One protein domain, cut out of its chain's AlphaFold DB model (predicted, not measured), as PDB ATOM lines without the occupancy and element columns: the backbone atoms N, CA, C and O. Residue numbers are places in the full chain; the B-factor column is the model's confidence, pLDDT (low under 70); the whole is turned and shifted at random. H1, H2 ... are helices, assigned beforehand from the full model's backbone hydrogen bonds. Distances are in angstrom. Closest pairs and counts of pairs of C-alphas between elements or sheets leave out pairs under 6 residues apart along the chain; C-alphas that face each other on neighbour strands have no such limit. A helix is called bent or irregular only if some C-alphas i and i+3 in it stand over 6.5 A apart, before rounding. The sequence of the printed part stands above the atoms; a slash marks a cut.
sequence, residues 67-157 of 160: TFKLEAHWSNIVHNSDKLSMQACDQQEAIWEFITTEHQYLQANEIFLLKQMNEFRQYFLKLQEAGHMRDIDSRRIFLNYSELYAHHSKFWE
ATOM      1  N   THR A  67     -15.322  34.962 -15.244       55.22
ATOM      2  CA  THR A  67     -15.792  34.615 -13.905       55.22
ATOM      3  C   THR A  67     -14.752  35.146 -12.942       55.22
ATOM      4  O   THR A  67     -13.878  34.420 -12.483       55.22
ATOM      5  N   PHE A  68     -14.809  36.450 -12.705       65.94
ATOM      6  CA  PHE A  68     -14.011  37.082 -11.666       65.94
ATOM      7  C   PHE A  68     -14.583  36.660 -10.320       65.94
ATOM      8  O   PHE A  68     -15.803  36.656 -10.133       65.94
ATOM      9  N   LYS A  69     -13.709  36.201  -9.428       67.56
ATOM     10  CA  LYS A  69     -14.099  35.632  -8.142       67.56
ATOM     11  C   LYS A  69     -13.738  36.628  -7.055       67.56
ATOM     12  O   LYS A  69     -12.588  36.677  -6.638       67.56
ATOM     13  N   LEU A  70     -14.728  37.397  -6.616       76.31
ATOM     14  CA  LEU A  70     -14.685  38.031  -5.302       76.31
ATOM     15  C   LEU A  70     -14.928  36.952  -4.230       76.31
ATOM     16  O   LEU A  70     -15.559  35.928  -4.532       76.31
ATOM     17  N   GLU A  71     -14.449  37.140  -2.996       79.25
ATOM     18  CA  GLU A  71     -14.840  36.256  -1.896       79.25
ATOM     19  C   GLU A  71     -16.369  36.229  -1.734       79.25
ATOM     20  O   GLU A  71     -17.089  37.094  -2.224       79.25
ATOM     21  N   ALA A  72     -16.900  35.211  -1.056       80.81
ATOM     22  CA  ALA A  72     -18.342  35.129  -0.824       80.81
ATOM     23  C   ALA A  72     -18.845  36.176   0.189       80.81
ATOM     24  O   ALA A  72     -20.010  36.565   0.138       80.81
ATOM     25  N   HIS A  73     -17.989  36.604   1.123       85.75
ATOM     26  CA  HIS A  73     -18.369  37.459   2.244       85.75
ATOM     27  C   HIS A  73     -17.161  38.218   2.815       85.75
ATOM     28  O   HIS A  73     -16.054  37.670   2.843       85.75
ATOM     29  N   TRP A  74     -17.374  39.430   3.342       87.62
ATOM     30  CA  TRP A  74     -16.311  40.269   3.922       87.62
ATOM     31  C   TRP A  74     -15.575  39.593   5.087       87.62
ATOM     32  O   TRP A  74     -14.390  39.845   5.312       87.62
ATOM     33  N   SER A  75     -16.242  38.689   5.810       83.56
ATOM     34  CA  SER A  75     -15.640  37.926   6.915       83.56
ATOM     35  C   SER A  75     -14.486  37.024   6.477       83.56
ATOM     36  O   SER A  75     -13.674  36.634   7.309       83.56
ATOM     37  N   ASN A  76     -14.392  36.688   5.186       82.00
ATOM     38  CA  ASN A  76     -13.274  35.912   4.647       82.00
ATOM     39  C   ASN A  76     -11.985  36.745   4.555       82.00
ATOM     40  O   ASN A  76     -10.898  36.181   4.472       82.00
ATOM     41  N   ILE A  77     -12.114  38.073   4.595       83.94
ATOM     42  CA  ILE A  77     -11.022  39.043   4.473       83.94
ATOM     43  C   ILE A  77     -10.691  39.640   5.846       83.94
ATOM     44  O   ILE A  77      -9.527  39.836   6.196       83.94
ATOM     45  N   VAL A  78     -11.713  39.933   6.654       83.06
ATOM     46  CA  VAL A  78     -11.538  40.618   7.938       83.06
ATOM     47  C   VAL A  78     -11.137  39.637   9.043       83.06
ATOM     48  O   VAL A  78     -11.931  38.828   9.519       83.06
ATOM     49  N   HIS A  79      -9.897  39.755   9.515       77.25
ATOM     50  CA  HIS A  79      -9.402  38.981  10.652       77.25
ATOM     51  C   HIS A  79     -10.128  39.329  11.958       77.25
ATOM     52  O   HIS A  79     -10.331  40.498  12.278       77.25
ATOM     53  N   ASN A  80     -10.415  38.311  12.777       78.31
ATOM     54  CA  ASN A  80     -11.190  38.445  14.016       78.31
ATOM     55  C   ASN A  80     -12.592  39.053  13.796       78.31
ATOM     56  O   ASN A  80     -13.058  39.808  14.652       78.31
ATOM     57  N   SER A  81     -13.270  38.703  12.695       72.25
ATOM     58  CA  SER A  81     -14.676  39.064  12.435       72.25
ATOM     59  C   SER A  81     -15.580  38.841  13.651       72.25
ATOM     60  O   SER A  81     -16.443  39.658  13.950       72.25
ATOM     61  N   ASP A  82     -15.307  37.787  14.419       76.38
ATOM     62  CA  ASP A  82     -16.111  37.355  15.568       76.38
ATOM     63  C   ASP A  82     -15.954  38.259  16.806       76.38
ATOM     64  O   ASP A  82     -16.682  38.111  17.786       76.38
ATOM     65  N   LYS A  83     -14.981  39.179  16.793       83.06
ATOM     66  CA  LYS A  83     -14.709  40.133  17.884       83.06
ATOM     67  C   LYS A  83     -15.146  41.559  17.546       83.06
ATOM     68  O   LYS A  83     -14.911  42.466  18.346       83.06
ATOM     69  N   LEU A  84     -15.729  41.775  16.368       81.62
ATOM     70  CA  LEU A  84     -16.221  43.084  15.959       81.62
ATOM     71  C   LEU A  84     -17.471  43.462  16.760       81.62
ATOM     72  O   LEU A  84     -18.280  42.618  17.142       81.62
ATOM     73  N   SER A  85     -17.626  44.758  17.032       87.88
ATOM     74  CA  SER A  85     -18.880  45.273  17.575       87.88
ATOM     75  C   SER A  85     -19.990  45.145  16.528       87.88
ATOM     76  O   SER A  85     -19.719  45.169  15.330       87.88
ATOM     77  N   MET A  86     -21.248  45.079  16.970       86.81
ATOM     78  CA  MET A  86     -22.406  45.014  16.065       86.81
ATOM     79  C   MET A  86     -22.393  46.157  15.033       86.81
ATOM     80  O   MET A  86     -22.558  45.917  13.847       86.81
ATOM     81  N   GLN A  87     -22.055  47.375  15.468       88.25
ATOM     82  CA  GLN A  87     -21.915  48.537  14.587       88.25
ATOM     83  C   GLN A  87     -20.796  48.373  13.543       88.25
ATOM     84  O   GLN A  87     -20.937  48.829  12.411       88.25
ATOM     85  N   ALA A  88     -19.674  47.750  13.915       83.56
ATOM     86  CA  ALA A  88     -18.590  47.484  12.979       83.56
ATOM     87  C   ALA A  88     -18.984  46.396  11.970       83.56
ATOM     88  O   ALA A  88     -18.659  46.543  10.798       83.56
ATOM     89  N   CYS A  89     -19.720  45.360  12.390       87.44
ATOM     90  CA  CYS A  89     -20.287  44.368  11.474       87.44
ATOM     91  C   CYS A  89     -21.242  45.011  10.463       87.44
ATOM     92  O   CYS A  89     -21.057  44.811   9.267       87.44
ATOM     93  N   ASP A  90     -22.187  45.842  10.917       87.12
ATOM     94  CA  ASP A  90     -23.130  46.544  10.031       87.12
ATOM     95  C   ASP A  90     -22.393  47.422   9.004       87.12
ATOM     96  O   ASP A  90     -22.770  47.501   7.835       87.12
ATOM     97  N   GLN A  91     -21.297  48.064   9.423       90.06
ATOM     98  CA  GLN A  91     -20.456  48.854   8.530       90.06
ATOM     99  C   GLN A  91     -19.718  47.984   7.500       90.06
ATOM    100  O   GLN A  91     -19.641  48.373   6.335       90.06
ATOM    101  N   GLN A  92     -19.158  46.838   7.907       88.12
ATOM    102  CA  GLN A  92     -18.496  45.921   6.974       88.12
ATOM    103  C   GLN A  92     -19.490  45.349   5.962       88.12
ATOM    104  O   GLN A  92     -19.167  45.295   4.780       88.12
ATOM    105  N   GLU A  93     -20.704  45.016   6.398       88.12
ATOM    106  CA  GLU A  93     -21.773  44.540   5.518       88.12
ATOM    107  C   GLU A  93     -22.145  45.594   4.469       88.12
ATOM    108  O   GLU A  93     -22.136  45.311   3.277       88.12
ATOM    109  N   ALA A  94     -22.367  46.846   4.882       88.62
ATOM    110  CA  ALA A  94     -22.703  47.926   3.954       88.62
ATOM    111  C   ALA A  94     -21.586  48.196   2.926       88.62
ATOM    112  O   ALA A  94     -21.850  48.435   1.746       88.62
ATOM    113  N   ILE A  95     -20.321  48.149   3.361       87.06
ATOM    114  CA  ILE A  95     -19.166  48.284   2.461       87.06
ATOM    115  C   ILE A  95     -19.103  47.094   1.497       87.06
ATOM    116  O   ILE A  95     -18.824  47.272   0.311       87.06
ATOM    117  N   TRP A  96     -19.384  45.888   1.984       91.25
ATOM    118  CA  TRP A  96     -19.389  44.671   1.186       91.25
ATOM    119  C   TRP A  96     -20.484  44.669   0.118       91.25
ATOM    120  O   TRP A  96     -20.213  44.364  -1.045       91.25
ATOM    121  N   GLU A  97     -21.704  45.076   0.468       90.12
ATOM    122  CA  GLU A  97     -22.810  45.252  -0.479       90.12
ATOM    123  C   GLU A  97     -22.458  46.268  -1.571       90.12
ATOM    124  O   GLU A  97     -22.713  46.038  -2.756       90.12
ATOM    125  N   PHE A  98     -21.808  47.374  -1.199       87.62
ATOM    126  CA  PHE A  98     -21.349  48.370  -2.161       87.62
ATOM    127  C   PHE A  98     -20.310  47.789  -3.134       87.62
ATOM    128  O   PHE A  98     -20.485  47.873  -4.349       87.62
ATOM    129  N   ILE A  99     -19.264  47.136  -2.617       84.75
ATOM    130  CA  ILE A  99     -18.194  46.538  -3.433       84.75
ATOM    131  C   ILE A  99     -18.742  45.445  -4.352       84.75
ATOM    132  O   ILE A  99     -18.398  45.403  -5.532       84.75
ATOM    133  N   THR A 100     -19.600  44.562  -3.839       84.50
ATOM    134  CA  THR A 100     -20.204  43.481  -4.631       84.50
ATOM    135  C   THR A 100     -21.107  44.028  -5.736       84.50
ATOM    136  O   THR A 100     -21.058  43.525  -6.860       84.50
ATOM    137  N   THR A 101     -21.874  45.087  -5.464       83.31
ATOM    138  CA  THR A 101     -22.719  45.758  -6.464       83.31
ATOM    139  C   THR A 101     -21.878  46.424  -7.552       83.31
ATOM    140  O   THR A 101     -22.126  46.208  -8.741       83.31
ATOM    141  N   GLU A 102     -20.847  47.182  -7.174       81.06
ATOM    142  CA  GLU A 102     -19.925  47.817  -8.126       81.06
ATOM    143  C   GLU A 102     -19.168  46.773  -8.957       81.06
ATOM    144  O   GLU A 102     -19.065  46.887 -10.179       81.06
ATOM    145  N   HIS A 103     -18.717  45.685  -8.329       79.06
ATOM    146  CA  HIS A 103     -18.087  44.564  -9.022       79.06
ATOM    147  C   HIS A 103     -19.021  43.943 -10.069       79.06
ATOM    148  O   HIS A 103     -18.619  43.723 -11.214       79.06
ATOM    149  N   GLN A 104     -20.283  43.695  -9.708       75.50
ATOM    150  CA  GLN A 104     -21.285  43.187 -10.642       75.50
ATOM    151  C   GLN A 104     -21.536  44.169 -11.789       75.50
ATOM    152  O   GLN A 104     -21.649  43.739 -12.938       75.50
ATOM    153  N   TYR A 105     -21.584  45.472 -11.508       72.56
ATOM    154  CA  TYR A 105     -21.772  46.508 -12.518       72.56
ATOM    155  C   TYR A 105     -20.605  46.567 -13.515       72.56
ATOM    156  O   TYR A 105     -20.828  46.546 -14.729       72.56
ATOM    157  N   LEU A 106     -19.362  46.582 -13.026       68.75
ATOM    158  CA  LEU A 106     -18.154  46.609 -13.858       68.75
ATOM    159  C   LEU A 106     -17.993  45.319 -14.675       68.75
ATOM    160  O   LEU A 106     -17.696  45.368 -15.873       68.75
ATOM    161  N   GLN A 107     -18.271  44.161 -14.067       70.56
ATOM    162  CA  GLN A 107     -18.279  42.873 -14.763       70.56
ATOM    163  C   GLN A 107     -19.349  42.833 -15.863       70.56
ATOM    164  O   GLN A 107     -19.095  42.321 -16.957       70.56
ATOM    165  N   ALA A 108     -20.548  43.348 -15.581       68.12
ATOM    166  CA  ALA A 108     -21.682  43.291 -16.497       68.12
ATOM    167  C   ALA A 108     -21.594  44.297 -17.646       68.12
ATOM    168  O   ALA A 108     -22.124  44.005 -18.714       68.12
ATOM    169  N   ASN A 109     -20.955  45.453 -17.453       66.75
ATOM    170  CA  ASN A 109     -20.947  46.516 -18.458       66.75
ATOM    171  C   ASN A 109     -19.610  46.616 -19.185       66.75
ATOM    172  O   ASN A 109     -19.554  46.404 -20.393       66.75
ATOM    173  N   GLU A 110     -18.519  46.904 -18.482       70.94
ATOM    174  CA  GLU A 110     -17.249  47.220 -19.138       70.94
ATOM    175  C   GLU A 110     -16.591  45.966 -19.716       70.94
ATOM    176  O   GLU A 110     -16.291  45.889 -20.910       70.94
ATOM    177  N   ILE A 111     -16.453  44.924 -18.895       73.38
ATOM    178  CA  ILE A 111     -15.798  43.689 -19.328       73.38
ATOM    179  C   ILE A 111     -16.673  42.924 -20.322       73.38
ATOM    180  O   ILE A 111     -16.162  42.329 -21.273       73.38
ATOM    181  N   PHE A 112     -17.994  42.971 -20.150       74.62
ATOM    182  CA  PHE A 112     -18.927  42.406 -21.117       74.62
ATOM    183  C   PHE A 112     -18.813  43.085 -22.485       74.62
ATOM    184  O   PHE A 112     -18.713  42.389 -23.494       74.62
ATOM    185  N   LEU A 113     -18.771  44.419 -22.542       78.00
ATOM    186  CA  LEU A 113     -18.618  45.148 -23.804       78.00
ATOM    187  C   LEU A 113     -17.273  44.849 -24.474       78.00
ATOM    188  O   LEU A 113     -17.241  44.557 -25.671       78.00
ATOM    189  N   LEU A 114     -16.174  44.854 -23.711       80.38
ATOM    190  CA  LEU A 114     -14.846  44.507 -24.225       80.38
ATOM    191  C   LEU A 114     -14.806  43.072 -24.762       80.38
ATOM    192  O   LEU A 114     -14.273  42.831 -25.846       80.38
ATOM    193  N   LYS A 115     -15.435  42.132 -24.051       79.88
ATOM    194  CA  LYS A 115     -15.576  40.745 -24.495       79.88
ATOM    195  C   LYS A 115     -16.363  40.649 -25.798       79.88
ATOM    196  O   LYS A 115     -15.875  40.042 -26.745       79.88
ATOM    197  N   GLN A 116     -17.546  41.257 -25.868       80.62
ATOM    198  CA  GLN A 116     -18.391  41.242 -27.067       80.62
ATOM    199  C   GLN A 116     -17.646  41.820 -28.276       80.62
ATOM    200  O   GLN A 116     -17.737  41.283 -29.379       80.62
ATOM    201  N   MET A 117     -16.870  42.888 -28.067       82.75
ATOM    202  CA  MET A 117     -16.062  43.497 -29.120       82.75
ATOM    203  C   MET A 117     -14.899  42.593 -29.553       82.75
ATOM    204  O   MET A 117     -14.635  42.455 -30.749       82.75
ATOM    205  N   ASN A 118     -14.238  41.923 -28.606       84.31
ATOM    206  CA  ASN A 118     -13.207  40.934 -28.911       84.31
ATOM    207  C   ASN A 118     -13.782  39.722 -29.667       84.31
ATOM    208  O   ASN A 118     -13.193  39.282 -30.650       84.31
ATOM    209  N   GLU A 119     -14.954  39.214 -29.281       83.69
ATOM    210  CA  GLU A 119     -15.649  38.151 -30.018       83.69
ATOM    211  C   GLU A 119     -16.024  38.601 -31.432       83.69
ATOM    212  O   GLU A 119     -15.763  37.882 -32.397       83.69
ATOM    213  N   PHE A 120     -16.552  39.821 -31.581       84.62
ATOM    214  CA  PHE A 120     -16.860  40.390 -32.891       84.62
ATOM    215  C   PHE A 120     -15.619  40.468 -33.787       84.62
ATOM    216  O   PHE A 120     -15.690  40.113 -34.965       84.62
ATOM    217  N   ARG A 121     -14.458  40.818 -33.222       86.12
ATOM    218  CA  ARG A 121     -13.170  40.769 -33.926       86.12
ATOM    219  C   ARG A 121     -12.823  39.362 -34.406       86.12
ATOM    220  O   ARG A 121     -12.391  39.206 -35.544       86.12
ATOM    221  N   GLN A 122     -13.017  38.341 -33.572       84.75
ATOM    222  CA  GLN A 122     -12.758  36.949 -33.963       84.75
ATOM    223  C   GLN A 122     -13.703  36.489 -35.081       84.75
ATOM    224  O   GLN A 122     -13.252  35.871 -36.044       84.75
ATOM    225  N   TYR A 123     -14.993  36.833 -35.004       84.19
ATOM    226  CA  TYR A 123     -15.949  36.561 -36.085       84.19
ATOM    227  C   TYR A 123     -15.541  37.237 -37.385       84.19
ATOM    228  O   TYR A 123     -15.574  36.616 -38.447       84.19
ATOM    229  N   PHE A 124     -15.123  38.498 -37.295       84.69
ATOM    230  CA  PHE A 124     -14.677  39.268 -38.440       84.69
ATOM    231  C   PHE A 124     -13.457  38.631 -39.118       84.69
ATOM    232  O   PHE A 124     -13.460  38.462 -40.333       84.69
ATOM    233  N   LEU A 125     -12.452  38.203 -38.349       86.38
ATOM    234  CA  LEU A 125     -11.269  37.534 -38.901       86.38
ATOM    235  C   LEU A 125     -11.614  36.205 -39.581       86.38
ATOM    236  O   LEU A 125     -11.179  35.963 -40.704       86.38
ATOM    237  N   LYS A 126     -12.458  35.377 -38.958       85.56
ATOM    238  CA  LYS A 126     -12.903  34.107 -39.555       85.56
ATOM    239  C   LYS A 126     -13.733  34.318 -40.830       85.56
ATOM    240  O   LYS A 126     -13.616  33.549 -41.780       85.56
ATOM    241  N   LEU A 127     -14.528  35.388 -40.898       83.38
ATOM    242  CA  LEU A 127     -15.207  35.796 -42.134       83.38
ATOM    243  C   LEU A 127     -14.210  36.195 -43.230       83.38
ATOM    244  O   LEU A 127     -14.408  35.838 -44.391       83.38
ATOM    245  N   GLN A 128     -13.129  36.892 -42.868       85.69
ATOM    246  CA  GLN A 128     -12.053  37.229 -43.804       85.69
ATOM    247  C   GLN A 128     -11.327  35.994 -44.338       85.69
ATOM    248  O   GLN A 128     -11.058  35.928 -45.540       85.69
ATOM    249  N   GLU A 129     -11.084  34.993 -43.491       86.44
ATOM    250  CA  GLU A 129     -10.537  33.690 -43.894       86.44
ATOM    251  C   GLU A 129     -11.474  32.940 -44.851       86.44
ATOM    252  O   GLU A 129     -11.017  32.379 -45.847       86.44
ATOM    253  N   ALA A 130     -12.789  33.008 -44.619       84.12
ATOM    254  CA  ALA A 130     -13.810  32.458 -45.514       84.12
ATOM    255  C   ALA A 130     -13.964  33.235 -46.843       84.12
ATOM    256  O   ALA A 130     -14.738  32.838 -47.715       84.12
ATOM    257  N   GLY A 131     -13.217  34.329 -47.026       84.00
ATOM    258  CA  GLY A 131     -13.178  35.111 -48.262       84.00
ATOM    259  C   GLY A 131     -14.064  36.358 -48.270       84.00
ATOM    260  O   GLY A 131     -14.130  37.037 -49.295       84.00
ATOM    261  N   HIS A 132     -14.719  36.696 -47.159       79.12
ATOM    262  CA  HIS A 132     -15.605  37.857 -47.045       79.12
ATOM    263  C   HIS A 132     -14.871  39.089 -46.493       79.12
ATOM    264  O   HIS A 132     -14.039  38.964 -45.611       79.12
ATOM    265  N   MET A 133     -15.195  40.303 -46.960       78.19
ATOM    266  CA  MET A 133     -14.678  41.566 -46.380       78.19
ATOM    267  C   MET A 133     -13.138  41.672 -46.329       78.19
ATOM    268  O   MET A 133     -12.573  42.293 -45.428       78.19
ATOM    269  N   ARG A 134     -12.428  41.044 -47.277       84.12
ATOM    270  CA  ARG A 134     -10.949  41.018 -47.331       84.12
ATOM    271  C   ARG A 134     -10.310  42.378 -47.623       84.12
ATOM    272  O   ARG A 134      -9.120  42.558 -47.399       84.12
ATOM    273  N   ASP A 135     -11.091  43.302 -48.158       86.38
ATOM    274  CA  ASP A 135     -10.731  44.681 -48.475       86.38
ATOM    275  C   ASP A 135     -10.700  45.597 -47.240       86.38
ATOM    276  O   ASP A 135     -10.189  46.715 -47.304       86.38
ATOM    277  N   ILE A 136     -11.210  45.120 -46.106       86.19
ATOM    278  CA  ILE A 136     -11.332  45.894 -44.877       86.19
ATOM    279  C   ILE A 136     -10.159  45.593 -43.930       86.19
ATOM    280  O   ILE A 136      -9.914  44.450 -43.549       86.19
ATOM    281  N   ASP A 137      -9.456  46.637 -43.488       84.25
ATOM    282  CA  ASP A 137      -8.395  46.519 -42.483       84.25
ATOM    283  C   ASP A 137      -8.989  46.340 -41.075       84.25
ATOM    284  O   ASP A 137      -9.504  47.287 -40.471       84.25
ATOM    285  N   SER A 138      -8.886  45.124 -40.532       82.06
ATOM    286  CA  SER A 138      -9.372  44.788 -39.188       82.06
ATOM    287  C   SER A 138      -8.729  45.646 -38.094       82.06
ATOM    288  O   SER A 138      -9.391  45.975 -37.109       82.06
ATOM    289  N   ARG A 139      -7.477  46.092 -38.264       84.00
ATOM    290  CA  ARG A 139      -6.794  46.931 -37.263       84.00
ATOM    291  C   ARG A 139      -7.413  48.319 -37.153       84.00
ATOM    292  O   ARG A 139      -7.381  48.910 -36.082       84.00
ATOM    293  N   ARG A 140      -8.010  48.841 -38.228       85.50
ATOM    294  CA  ARG A 140      -8.675  50.155 -38.211       85.50
ATOM    295  C   ARG A 140     -10.055  50.121 -37.567       85.50
ATOM    296  O   ARG A 140     -10.481  51.133 -37.028       85.50
ATOM    297  N   ILE A 141     -10.740  48.979 -37.626       84.75
ATOM    298  CA  ILE A 141     -12.065  48.798 -37.016       84.75
ATOM    299  C   ILE A 141     -11.934  48.517 -35.524       84.75
ATOM    300  O   ILE A 141     -12.611  49.139 -34.711       84.75
ATOM    301  N   PHE A 142     -11.060  47.576 -35.171       85.12
ATOM    302  CA  PHE A 142     -10.950  47.079 -33.803       85.12
ATOM    303  C   PHE A 142      -9.853  47.767 -32.994       85.12
ATOM    304  O   PHE A 142      -9.783  47.541 -31.790       85.12
ATOM    305  N   LEU A 143      -9.016  48.610 -33.612       86.88
ATOM    306  CA  LEU A 143      -7.946  49.355 -32.942       86.88
ATOM    307  C   LEU A 143      -7.169  48.445 -31.968       86.88
ATOM    308  O   LEU A 143      -6.774  47.342 -32.346       86.88
ATOM    309  N   ASN A 144      -7.019  48.881 -30.715       86.06
ATOM    310  CA  ASN A 144      -6.324  48.154 -29.651       86.06
ATOM    311  C   ASN A 144      -7.300  47.426 -28.702       86.06
ATOM    312  O   ASN A 144      -6.966  47.164 -27.545       86.06
ATOM    313  N   TYR A 145      -8.541  47.152 -29.134       82.69
ATOM    314  CA  TYR A 145      -9.553  46.535 -28.262       82.69
ATOM    315  C   TYR A 145      -9.151  45.133 -27.792       82.69
ATOM    316  O   TYR A 145      -9.475  44.758 -26.668       82.69
ATOM    317  N   SER A 146      -8.444  44.362 -28.623       80.38
ATOM    318  CA  SER A 146      -7.947  43.027 -28.262       80.38
ATOM    319  C   SER A 146      -6.977  43.073 -27.084       80.38
ATOM    320  O   SER A 146      -7.079  42.279 -26.150       80.38
ATOM    321  N   GLU A 147      -6.055  44.027 -27.116       84.00
ATOM    322  CA  GLU A 147      -5.046  44.268 -26.096       84.00
ATOM    323  C   GLU A 147      -5.708  44.790 -24.821       84.00
ATOM    324  O   GLU A 147      -5.428  44.286 -23.735       84.00
ATOM    325  N   LEU A 148      -6.645  45.736 -24.951       84.06
ATOM    326  CA  LEU A 148      -7.409  46.271 -23.826       84.06
ATOM    327  C   LEU A 148      -8.201  45.170 -23.111       84.06
ATOM    328  O   LEU A 148      -8.144  45.073 -21.888       84.06
ATOM    329  N   TYR A 149      -8.886  44.303 -23.865       83.31
ATOM    330  CA  TYR A 149      -9.597  43.159 -23.298       83.31
ATOM    331  C   TYR A 149      -8.646  42.185 -22.591       83.31
ATOM    332  O   TYR A 149      -8.949  41.744 -21.484       83.31
ATOM    333  N   ALA A 150      -7.491  41.870 -23.186       82.19
ATOM    334  CA  ALA A 150      -6.501  40.984 -22.573       82.19
ATOM    335  C   ALA A 150      -5.933  41.557 -21.263       82.19
ATOM    336  O   ALA A 150      -5.811  40.829 -20.281       82.19
ATOM    337  N   HIS A 151      -5.625  42.856 -21.229       83.06
ATOM    338  CA  HIS A 151      -5.158  43.533 -20.019       83.06
ATOM    339  C   HIS A 151      -6.234  43.585 -18.934       83.06
ATOM    340  O   HIS A 151      -5.934  43.246 -17.794       83.06
ATOM    341  N   HIS A 152      -7.477  43.939 -19.277       76.81
ATOM    342  CA  HIS A 152      -8.584  43.915 -18.315       76.81
ATOM    343  C   HIS A 152      -8.819  42.503 -17.778       76.81
ATOM    344  O   HIS A 152      -8.980  42.319 -16.580       76.81
ATOM    345  N   SER A 153      -8.801  41.496 -18.652       75.75
ATOM    346  CA  SER A 153      -9.036  40.109 -18.244       75.75
ATOM    347  C   SER A 153      -7.958  39.635 -17.273       75.75
ATOM    348  O   SER A 153      -8.308  39.085 -16.242       75.75
ATOM    349  N   LYS A 154      -6.681  39.939 -17.549       76.12
ATOM    350  CA  LYS A 154      -5.560  39.633 -16.648       76.12
ATOM    351  C   LYS A 154      -5.606  40.397 -15.332       76.12
ATOM    352  O   LYS A 154      -5.312  39.822 -14.302       76.12
ATOM    353  N   PHE A 155      -5.953  41.685 -15.359       70.50
ATOM    354  CA  PHE A 155      -6.035  42.504 -14.144       70.50
ATOM    355  C   PHE A 155      -7.046  41.938 -13.139       70.50
ATOM    356  O   PHE A 155      -6.843  42.029 -11.934       70.50
ATOM    357  N   TRP A 156      -8.132  41.361 -13.648       67.62
ATOM    358  CA  TRP A 156      -9.184  40.763 -12.833       67.62
ATOM    359  C   TRP A 156      -9.050  39.234 -12.687       67.62
ATOM    360  O   TRP A 156      -9.818  38.629 -11.938       67.62
ATOM    361  N   GLU A 157      -8.112  38.589 -13.387       67.94
ATOM    362  CA  GLU A 157      -7.712  37.205 -13.122       67.94
ATOM    363  C   GLU A 157      -6.898  37.198 -11.825       67.94
ATOM    364  O   GLU A 157      -5.893  37.892 -11.712       67.94
TER     365      GLU A 157
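AT A GLANCE: This is residues 67 to 157 of the 160 residues of an uncharacterized protein of Onchocerca flexuosa (UniProt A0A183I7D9). One long helix, H1, bent partway but running nearly straight, makes the length of a rod; past its last residue the chain folds back, and the short helices H2 and H3 pack in turn on its second arm, H1b. Before H1, residues 67 to 85 run the length of its first arm, H1a, with no named element. The printed part has 91 residues with three named helices, in the order H1, H2, H3, and no named strand; the class is all helix. The whole is extended, with a radius of gyration of the C-alphas of 20.6 A and spans of 67 by 17 by 17 A.

IN THESE COORDINATES: Start at C-alpha 67, at (-15.792, 34.615, -13.905), and pass along to C-alpha 86 at (-22.406, 45.014, 16.065), where H1, residues 86 to 129, begins. By its hydrogen bonds it was assigned as one helix, but it is bent: C-alphas 108 and 111 are 6.5 A apart. Arm H1a, residues 86 to 108, is 32.6 A long, and arm H1b, residues 111 to 129, is 27.0 A. H2 is residues 138 to 142; H3, residues 145 to 156, runs 16.5 A to C-alpha 156 at (-9.184, 40.763, -12.833).

HOW THE PARTS SIT: The lines of H1a and H1b stand at a shallow tilt of 20 degrees. With residues 111 to 118 alone, H1b touches H3, opposite ways at a steep tilt of 41 degrees; look at Leu 114 and Tyr 149, their closest C-alphas, 5.5 A apart. With residues 117 to 125 alone, H1b touches H2; the closest C-alphas are those of Arg 121 and Phe 142, 6.7 A apart. H2 and H3 meet only through their link. H1a is apart from H2 and H3. In H1a, H1b, H2 and H3 every O i to N i+4 pair is within hydrogen-bond range.

THE WHOLE: The two C-alphas farthest apart are those of Ser 85 and Gly 131, 66.9 A, while those of Thr 67 and Glu 157 are 8.5 A apart. The printed part has no cut; the link from H1 to H2 is short and that from H2 to H3 is tight. The mean pLDDT of the printed part is 81.1, and residues 67 to 69, 106, 108 to 109 and 156 to 157 are under 70.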